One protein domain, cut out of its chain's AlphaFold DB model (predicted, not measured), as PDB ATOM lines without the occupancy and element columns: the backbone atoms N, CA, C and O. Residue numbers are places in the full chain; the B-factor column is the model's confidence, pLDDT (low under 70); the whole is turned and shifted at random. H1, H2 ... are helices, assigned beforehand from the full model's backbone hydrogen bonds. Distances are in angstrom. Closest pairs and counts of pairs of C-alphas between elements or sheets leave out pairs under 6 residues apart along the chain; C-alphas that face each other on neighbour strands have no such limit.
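AT A GLANCE: This is residues 49 to 123 of the 197 residues of the protein "PMT_2 domain-containing protein" of Omnitrophica bacterium RIFCSPLOWO2_01_FULL_45_10 (UniProt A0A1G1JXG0). What shape? H1 is the core, crossed by H2 and H4 on opposite sides. H3 lies off it. How large? The printed part has 75 residues and four named helices, H1 to H4 in order: all helix. It is compact, radius of gyration of the C-alphas 11.5 A, spans 29 by 26 by 25 A.

IN THESE COORDINATES: Where is H1? H1, residues 51 to 66, runs 22.3 A from C-alpha 51, (68.013, 35.512, 62.356). What follows? H2 is residues 83 to 94, H3 97 to 103, H4 108 to 121, ending at C-alpha (78.853, 29.274, 79.798).

HOW THE PARTS SIT: What touches H1? H2 and H4 do, at steep tilts of 45 and 66 degrees; the closest C-alphas are Thr 57 and Glu 85, 6.0 A, and Gly 59 and Ser 115, 4.3 A. And H3? It touches no helix. Backbones? Every O i to N i+4 pair is within hydrogen-bond range in H2, H3 and H4, 11 of 12 in H1.

THE WHOLE: Any cut? There is none; the link H1 to H2 is long. Low confidence? Residues 96 to 107 are under pLDDT 70.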
ATOM      1  N   LEU A  49      71.494  39.209  60.669       73.31
ATOM      2  CA  LEU A  49      70.292  39.857  61.195       73.31
ATOM      3  C   LEU A  49      69.139  39.732  60.184       73.31
ATOM      4  O   LEU A  49      69.355  39.918  58.986       73.31
ATOM      5  N   PRO A  50      67.906  39.439  60.646       75.06
ATOM      6  CA  PRO A  50      67.475  39.343  62.049       75.06
ATOM      7  C   PRO A  50      67.618  37.944  62.692       75.06
ATOM      8  O   PRO A  50      67.376  37.798  63.891       75.06
ATOM      9  N   ASP A  51      67.988  36.916  61.926       79.00
ATOM     10  CA  ASP A  51      68.013  35.512  62.356       79.00
ATOM     11  C   ASP A  51      68.936  35.261  63.557       79.00
ATOM     12  O   ASP A  51      68.553  34.556  64.494       79.00
ATOM     13  N   SER A  52      70.133  35.852  63.573       80.50
ATOM     14  CA  SER A  52      71.095  35.656  64.666       80.50
ATOM     15  C   SER A  52      70.553  36.133  66.018       80.50
ATOM     16  O   SER A  52      70.610  35.391  67.004       80.50
ATOM     17  N   ALA A  53      69.949  37.325  66.048       79.75
ATOM     18  CA  ALA A  53      69.293  37.893  67.224       79.75
ATOM     19  C   ALA A  53      68.091  37.046  67.664       79.75
ATOM     20  O   ALA A  53      67.893  36.801  68.858       79.75
ATOM     21  N   PHE A  54      67.312  36.535  66.708       84.12
ATOM     22  CA  PHE A  54      66.185  35.649  66.990       84.12
ATOM     23  C   PHE A  54      66.638  34.355  67.684       84.12
ATOM     24  O   PHE A  54      66.088  33.974  68.721       84.12
ATOM     25  N   TYR A  55      67.684  33.704  67.167       86.00
ATOM     26  CA  TYR A  55      68.224  32.474  67.748       86.00
ATOM     27  C   TYR A  55      68.860  32.691  69.124       86.00
ATOM     28  O   TYR A  55      68.620  31.893  70.033       86.00
ATOM     29  N   ALA A  56      69.623  33.774  69.301       85.62
ATOM     30  CA  ALA A  56      70.192  34.140  70.596       85.62
ATOM     31  C   ALA A  56      69.090  34.394  71.637       85.62
ATOM     32  O   ALA A  56      69.150  33.877  72.755       85.62
ATOM     33  N   THR A  57      68.041  35.125  71.253       87.06
ATOM     34  CA  THR A  57      66.934  35.477  72.149       87.06
ATOM     35  C   THR A  57      66.150  34.246  72.598       87.06
ATOM     36  O   THR A  57      65.916  34.075  73.794       87.06
ATOM     37  N   ILE A  58      65.793  33.347  71.672       86.88
ATOM     38  CA  ILE A  58      65.094  32.098  72.016       86.88
ATOM     39  C   ILE A  58      65.972  31.201  72.884       86.88
ATOM     40  O   ILE A  58      65.501  30.667  73.887       86.88
ATOM     41  N   GLY A  59      67.249  31.048  72.531       88.56
ATOM     42  CA  GLY A  59      68.179  30.247  73.317       88.56
ATOM     43  C   GLY A  59      68.317  30.760  74.752       88.56
ATOM     44  O   GLY A  59      68.280  29.969  75.693       88.56
ATOM     45  N   ARG A  60      68.383  32.086  74.929       89.31
ATOM     46  CA  ARG A  60      68.417  32.747  76.243       89.31
ATOM     47  C   ARG A  60      67.123  32.572  77.025       89.31
ATOM     48  O   ARG A  60      67.161  32.306  78.225       89.31
ATOM     49  N   TYR A  61      65.988  32.700  76.349       88.00
ATOM     50  CA  TYR A  61      64.681  32.437  76.936       88.00
ATOM     51  C   TYR A  61      64.625  31.003  77.471       88.00
ATOM     52  O   TYR A  61      64.423  30.801  78.665       88.00
ATOM     53  N   MET A  62      64.927  30.010  76.631       88.19
ATOM     54  CA  MET A  62      64.916  28.598  77.020       88.19
ATOM     55  C   MET A  62      65.932  28.279  78.123       88.19
ATOM     56  O   MET A  62      65.613  27.501  79.021       88.19
ATOM     57  N   SER A  63      67.122  28.892  78.111       91.00
ATOM     58  CA  SER A  63      68.142  28.631  79.137       91.00
ATOM     59  C   SER A  63      67.683  29.021  80.541       91.00
ATOM     60  O   SER A  63      68.055  28.358  81.506       91.00
ATOM     61  N   LEU A  64      66.850  30.060  80.674       88.00
ATOM     62  CA  LEU A  64      66.325  30.486  81.973       88.00
ATOM     63  C   LEU A  64      65.342  29.464  82.551       88.00
ATOM     64  O   LEU A  64      65.477  29.093  83.714       88.00
ATOM     65  N   PHE A  65      64.435  28.927  81.732       85.38
ATOM     66  CA  PHE A  65      63.538  27.851  82.170       85.38
ATOM     67  C   PHE A  65      64.299  26.567  82.501       85.38
ATOM     68  O   PHE A  65      64.003  25.922  83.503       85.38
ATOM     69  N   LEU A  66      65.322  26.218  81.711       87.25
ATOM     70  CA  LEU A  66      66.204  25.085  82.021       87.25
ATOM     71  C   LEU A  66      66.990  25.285  83.324       87.25
ATOM     72  O   LEU A  66      67.339  24.309  83.979       87.25
ATOM     73  N   SER A  67      67.239  26.537  83.711       87.12
ATOM     74  CA  SER A  67      67.891  26.898  84.976       87.12
ATOM     75  C   SER A  67      66.914  26.968  86.160       87.12
ATOM     76  O   SER A  67      67.329  27.297  87.267       87.12
ATOM     77  N   GLY A  68      65.627  26.670  85.945       84.31
ATOM     78  CA  GLY A  68      64.599  26.623  86.988       84.31
ATOM     79  C   GLY A  68      63.871  27.942  87.257       84.31
ATOM     80  O   GLY A  68      63.091  28.002  88.204       84.31
ATOM     81  N   TYR A  69      64.085  28.983  86.444       84.75
ATOM     82  CA  TYR A  69      63.301  30.217  86.546       84.75
ATOM     83  C   TYR A  69      61.893  30.017  85.978       84.75
ATOM     84  O   TYR A  69      61.713  29.367  84.944       84.75
ATOM     85  N   ASP A  70      60.898  30.623  86.624       81.62
ATOM     86  CA  ASP A  70      59.559  30.755  86.053       81.62
ATOM     87  C   ASP A  70      59.418  32.082  85.283       81.62
ATOM     88  O   ASP A  70      60.254  32.983  85.388       81.62
ATOM     89  N   LYS A  71      58.337  32.229  84.507       77.31
ATOM     90  CA  LYS A  71      58.100  33.441  83.702       77.31
ATOM     91  C   LYS A  71      57.892  34.719  84.531       77.31
ATOM     92  O   LYS A  71      57.957  35.809  83.974       77.31
ATOM     93  N   TYR A  72      57.643  34.597  85.835       77.94
ATOM     94  CA  TYR A  72      57.348  35.703  86.749       77.94
ATOM     95  C   TYR A  72      58.552  36.102  87.623       77.94
ATOM     96  O   TYR A  72      58.538  37.170  88.228       77.94
ATOM     97  N   SER A  73      59.601  35.278  87.666       81.00
ATOM     98  CA  SER A  73      60.777  35.407  88.538       81.00
ATOM     99  C   SER A  73      62.079  35.635  87.766       81.00
ATOM    100  O   SER A  73      63.170  35.484  88.316       81.00
ATOM    101  N   ILE A  74      61.993  36.032  86.492       83.50
ATOM    102  CA  ILE A  74      63.174  36.316  85.673       83.50
ATOM    103  C   ILE A  74      63.882  37.563  86.211       83.50
ATOM    104  O   ILE A  74      63.293  38.649  86.240       83.50
ATOM    105  N   PRO A  75      65.161  37.460  86.600       82.19
ATOM    106  CA  PRO A  75      65.865  38.598  87.153       82.19
ATOM    107  C   PRO A  75      66.201  39.615  86.054       82.19
ATOM    108  O   PRO A  75      66.529  39.262  84.924       82.19
ATOM    109  N   VAL A  76      66.183  40.907  86.393       80.44
ATOM    110  CA  VAL A  76      66.378  42.006  85.422       80.44
ATOM    111  C   VAL A  76      67.712  41.901  84.674       80.44
ATOM    112  O   VAL A  76      67.776  42.185  83.481       80.44
ATOM    113  N   HIS A  77      68.774  41.438  85.341       80.75
ATOM    114  CA  HIS A  77      70.086  41.243  84.714       80.75
ATOM    115  C   HIS A  77      70.092  40.120  83.660       80.75
ATOM    116  O   HIS A  77      70.966  40.093  82.794       80.75
ATOM    117  N   ALA A  78      69.117  39.206  83.707       79.56
ATOM    118  CA  ALA A  78      68.950  38.146  82.725       79.56
ATOM    119  C   ALA A  78      68.199  38.599  81.464       79.56
ATOM    120  O   ALA A  78      68.180  37.838  80.496       79.56
ATOM    121  N   LEU A  79      67.675  39.827  81.408       82.00
ATOM    122  CA  LEU A  79      67.054  40.374  80.199       82.00
ATOM    123  C   LEU A  79      68.105  40.756  79.137       82.00
ATOM    124  O   LEU A  79      69.215  41.180  79.488       82.00
ATOM    125  N   PRO A  80      67.785  40.628  77.834       84.00
ATOM    126  CA  PRO A  80      68.621  41.178  76.771       84.00
ATOM    127  C   PRO A  80      68.840  42.683  76.942       84.00
ATOM    128  O   PRO A  80      67.943  43.409  77.379       84.00
ATOM    129  N   LYS A  81      70.053  43.140  76.614       80.12
ATOM    130  CA  LYS A  81      70.420  44.563  76.682       80.12
ATOM    131  C   LYS A  81      69.974  45.314  75.430       80.12
ATOM    132  O   LYS A  81      69.537  46.454  75.541       80.12
ATOM    133  N   GLU A  82      70.058  44.659  74.274       77.81
ATOM    134  CA  GLU A  82      69.641  45.217  72.991       77.81
ATOM    135  C   GLU A  82      68.117  45.430  72.950       77.81
ATOM    136  O   GLU A  82      67.371  44.503  73.287       77.81
ATOM    137  N   PRO A  83      67.616  46.615  72.545       75.88
ATOM    138  CA  PRO A  83      66.184  46.916  72.554       75.88
ATOM    139  C   PRO A  83      65.348  45.959  71.697       75.88
ATOM    140  O   PRO A  83      64.252  45.568  72.098       75.88
ATOM    141  N   THR A  84      65.866  45.563  70.536       73.94
ATOM    142  CA  THR A  84      65.199  44.656  69.589       73.94
ATOM    143  C   THR A  84      65.101  43.236  70.144       73.94
ATOM    144  O   THR A  84      64.017  42.651  70.153       73.94
ATOM    145  N   GLU A  85      66.198  42.708  70.689       78.50
ATOM    146  CA  GLU A  85      66.220  41.414  71.380       78.50
ATOM    147  C   GLU A  85      65.319  41.425  72.615       78.50
ATOM    148  O   GLU A  85      64.593  40.467  72.874       78.50
ATOM    149  N   ARG A  86      65.323  42.525  73.375       82.00
ATOM    150  CA  ARG A  86      64.496  42.670  74.573       82.00
ATOM    151  C   ARG A  86      63.013  42.706  74.230       82.00
ATOM    152  O   ARG A  86      62.232  42.066  74.924       82.00
ATOM    153  N   ALA A  87      62.622  43.415  73.172       81.81
ATOM    154  CA  ALA A  87      61.239  43.440  72.705       81.81
ATOM    155  C   ALA A  87      60.765  42.037  72.297       81.81
ATOM    156  O   ALA A  87      59.710  41.595  72.747       81.81
ATOM    157  N   LEU A  88      61.585  41.307  71.531       82.38
ATOM    158  CA  LEU A  88      61.302  39.919  71.165       82.38
ATOM    159  C   LEU A  88      61.209  39.016  72.404       82.38
ATOM    160  O   LEU A  88      60.289  38.216  72.517       82.38
ATOM    161  N   PHE A  89      62.126  39.156  73.358       85.62
ATOM    162  CA  PHE A  89      62.126  38.372  74.593       85.62
ATOM    163  C   PHE A  89      60.871  38.612  75.442       85.62
ATOM    164  O   PHE A  89      60.302  37.670  75.989       85.62
ATOM    165  N   LEU A  90      60.423  39.864  75.546       84.50
ATOM    166  CA  LEU A  90      59.192  40.214  76.256       84.50
ATOM    167  C   LEU A  90      57.945  39.688  75.530       84.50
ATOM    168  O   LEU A  90      57.019  39.228  76.192       84.50
ATOM    169  N   ASP A  91      57.938  39.684  74.193       83.06
ATOM    170  CA  ASP A  91      56.883  39.044  73.392       83.06
ATOM    171  C   ASP A  91      56.838  37.518  73.601       83.06
ATOM    172  O   ASP A  91      55.765  36.921  73.672       83.06
ATOM    173  N   LEU A  92      57.993  36.869  73.787       81.44
ATOM    174  CA  LEU A  92      58.057  35.445  74.145       81.44
ATOM    175  C   LEU A  92      57.526  35.154  75.553       81.44
ATOM    176  O   LEU A  92      57.021  34.063  75.799       81.44
ATOM    177  N   LEU A  93      57.658  36.099  76.486       81.56
ATOM    178  CA  LEU A  93      57.134  35.952  77.846       81.56
ATOM    179  C   LEU A  93      55.625  36.165  77.937       81.56
ATOM    180  O   LEU A  93      54.986  35.586  78.817       81.56
ATOM    181  N   SER A  94      55.068  37.015  77.071       78.75
ATOM    182  CA  SER A  94      53.639  37.324  77.065       78.75
ATOM    183  C   SER A  94      52.801  36.225  76.408       78.75
ATOM    184  O   SER A  94      51.649  36.032  76.794       78.75
ATOM    185  N   LYS A  95      53.371  35.483  75.450       73.44
ATOM    186  CA  LYS A  95      52.717  34.353  74.775       73.44
ATOM    187  C   LYS A  95      52.776  33.093  75.634       73.44
ATOM    188  O   LYS A  95      53.816  32.765  76.197       73.44
ATOM    189  N   ASP A  96      51.680  32.335  75.691       65.19
ATOM    190  CA  ASP A  96      51.715  31.012  76.314       65.19
ATOM    191  C   ASP A  96      52.637  30.085  75.506       65.19
ATOM    192  O   ASP A  96      52.437  29.845  74.312       65.19
ATOM    193  N   ASN A  97      53.665  29.557  76.180       62.25
ATOM    194  CA  ASN A  97      54.823  28.864  75.597       62.25
ATOM    195  C   ASN A  97      54.446  27.778  74.570       62.25
ATOM    196  O   ASN A  97      55.204  27.504  73.641       62.25
ATOM    197  N   LYS A  98      53.276  27.145  74.718       60.16
ATOM    198  CA  LYS A  98      52.817  26.063  73.837       60.16
ATOM    199  C   LYS A  98      52.537  26.534  72.408       60.16
ATOM    200  O   LYS A  98      52.906  25.825  71.479       60.16
ATOM    201  N   GLU A  99      51.952  27.713  72.213       56.78
ATOM    202  CA  GLU A  99      51.574  28.189  70.873       56.78
ATOM    203  C   GLU A  99      52.785  28.684  70.068       56.78
ATOM    204  O   GLU A  99      52.889  28.455  68.858       56.78
ATOM    205  N   PHE A 100      53.758  29.308  70.740       61.31
ATOM    206  CA  PHE A 100      54.955  29.825  70.078       61.31
ATOM    207  C   PHE A 100      55.859  28.701  69.547       61.31
ATOM    208  O   PHE A 100      56.275  28.734  68.389       61.31
ATOM    209  N   PHE A 101      56.127  27.668  70.354       60.88
ATOM    210  CA  PHE A 101      56.963  26.548  69.906       60.88
ATOM    211  C   PHE A 101      56.237  25.612  68.930       60.88
ATOM    212  O   PHE A 101      56.886  25.075  68.036       60.88
ATOM    213  N   GLN A 102      54.908  25.455  69.028       55.88
ATOM    214  CA  GLN A 102      54.143  24.655  68.060       55.88
ATOM    215  C   GLN A 102      54.089  25.299  66.667       55.88
ATOM    216  O   GLN A 102      54.145  24.588  65.666       55.88
ATOM    217  N   SER A 103      54.018  26.632  66.588       53.66
ATOM    218  CA  SER A 103      53.951  27.352  65.307       53.66
ATOM    219  C   SER A 103      55.303  27.477  64.590       53.66
ATOM    220  O   SER A 103      55.331  27.654  63.372       53.66
ATOM    221  N   LYS A 104      56.432  27.338  65.302       61.12
ATOM    222  CA  LYS A 104      57.795  27.423  64.743       61.12
ATOM    223  C   LYS A 104      58.654  26.194  65.075       61.12
ATOM    224  O   LYS A 104      59.745  26.312  65.626       61.12
ATOM    225  N   ASN A 105      58.197  25.007  64.668       60.47
ATOM    226  CA  ASN A 105      58.937  23.740  64.826       60.47
ATOM    227  C   ASN A 105      60.299  23.692  64.097       60.47
ATOM    228  O   ASN A 105      61.107  22.786  64.326       60.47
ATOM    229  N   GLU A 106      60.591  24.636  63.202       64.25
ATOM    230  CA  GLU A 106      61.847  24.626  62.467       64.25
ATOM    231  C   GLU A 106      63.042  25.026  63.349       64.25
ATOM    232  O   GLU A 106      63.207  26.182  63.728       64.25
ATOM    233  N   GLY A 107      63.965  24.091  63.585       69.19
ATOM    234  CA  GLY A 107      65.225  24.389  64.277       69.19
ATOM    235  C   GLY A 107      65.181  24.239  65.799       69.19
ATOM    236  O   GLY A 107      66.124  24.667  66.456       69.19
ATOM    237  N   ILE A 108      64.164  23.563  66.346       81.94
ATOM    238  CA  ILE A 108      64.036  23.260  67.786       81.94
ATOM    239  C   ILE A 108      65.334  22.712  68.398       81.94
ATOM    240  O   ILE A 108      65.749  23.141  69.472       81.94
ATOM    241  N   ILE A 109      66.026  21.813  67.687       86.88
ATOM    242  CA  ILE A 109      67.280  21.206  68.155       86.88
ATOM    243  C   ILE A 109      68.371  22.268  68.328       86.88
ATOM    244  O   ILE A 109      69.111  22.238  69.308       86.88
ATOM    245  N   PHE A 110      68.460  23.228  67.403       88.88
ATOM    246  CA  PHE A 110      69.430  24.315  67.509       88.88
ATOM    247  C   PHE A 110      69.136  25.195  68.724       88.88
ATOM    248  O   PHE A 110      70.065  25.545  69.444       88.88
ATOM    249  N   TYR A 111      67.863  25.482  69.014       88.81
ATOM    250  CA  TYR A 111      67.484  26.261  70.197       88.81
ATOM    251  C   TYR A 111      67.870  25.560  71.494       88.81
ATOM    252  O   TYR A 111      68.438  26.196  72.380       88.81
ATOM    253  N   TYR A 112      67.657  24.244  71.577       89.75
ATOM    254  CA  TYR A 112      68.129  23.459  72.714       89.75
ATOM    255  C   TYR A 112      69.649  23.518  72.855       89.75
ATOM    256  O   TYR A 112      70.140  23.787  73.947       89.75
ATOM    257  N   ILE A 113      70.401  23.348  71.767       92.38
ATOM    258  CA  ILE A 113      71.867  23.436  71.805       92.38
ATOM    259  C   ILE A 113      72.323  24.810  72.300       92.38
ATOM    260  O   ILE A 113      73.132  24.883  73.223       92.38
ATOM    261  N   VAL A 114      71.772  25.894  71.745       92.38
ATOM    262  CA  VAL A 114      72.090  27.257  72.190       92.38
ATOM    263  C   VAL A 114      71.753  27.438  73.671       92.38
ATOM    264  O   VAL A 114      72.580  27.941  74.426       92.38
ATOM    265  N   SER A 115      70.575  26.985  74.107       91.88
ATOM    266  CA  SER A 115      70.152  27.101  75.504       91.88
ATOM    267  C   SER A 115      71.069  26.338  76.463       91.88
ATOM    268  O   SER A 115      71.434  26.876  77.501       91.88
ATOM    269  N   ILE A 116      71.517  25.134  76.095       93.94
ATOM    270  CA  ILE A 116      72.447  24.330  76.898       93.94
ATOM    271  C   ILE A 116      73.798  25.041  76.998       93.94
ATOM    272  O   ILE A 116      74.355  25.152  78.088       93.94
ATOM    273  N   LEU A 117      74.309  25.575  75.885       94.44
ATOM    274  CA  LEU A 117      75.549  26.354  75.890       94.44
ATOM    275  C   LEU A 117      75.429  27.588  76.793       94.44
ATOM    276  O   LEU A 117      76.366  27.897  77.522       94.44
ATOM    277  N   TYR A 118      74.273  28.254  76.800       93.50
ATOM    278  CA  TYR A 118      74.018  29.396  77.677       93.50
ATOM    279  C   TYR A 118      73.859  29.027  79.150       93.50
ATOM    280  O   TYR A 118      74.292  29.800  79.999       93.50
ATOM    281  N   VAL A 119      73.305  27.856  79.472       92.31
ATOM    282  CA  VAL A 119      73.285  27.351  80.855       92.31
ATOM    283  C   VAL A 119      74.710  27.099  81.356       92.31
ATOM    284  O   VAL A 119      75.032  27.450  82.485       92.31
ATOM    285  N   ILE A 120      75.579  26.519  80.520       93.38
ATOM    286  CA  ILE A 120      76.938  26.124  80.924       93.38
ATOM    287  C   ILE A 120      77.894  27.326  80.986       93.38
ATOM    288  O   ILE A 120      78.678  27.439  81.924       93.38
ATOM    289  N   PHE A 121      77.856  28.210  79.985       92.75
ATOM    290  CA  PHE A 121      78.853  29.274  79.798       92.75
ATOM    291  C   PHE A 121      78.298  30.693  79.982       92.75
ATOM    292  O   PHE A 121      79.041  31.668  79.859       92.75
ATOM    293  N   GLY A 122      77.001  30.830  80.262       88.75
ATOM    294  CA  GLY A 122      76.300  32.110  80.265       88.75
ATOM    295  C   GLY A 122      75.889  32.584  78.859       88.75
ATOM    296  O   GLY A 122      76.300  32.009  77.845       88.75
ATOM    297  N   PRO A 123      75.065  33.647  78.771       85.62
ATOM    298  CA  PRO A 123      74.537  34.167  77.510       85.62
ATOM    299  C   PRO A 123      75.637  34.878  76.712       85.62
ATOM    300  O   PRO A 123      75.838  36.085  76.832       85.62
TER     301      PRO A 123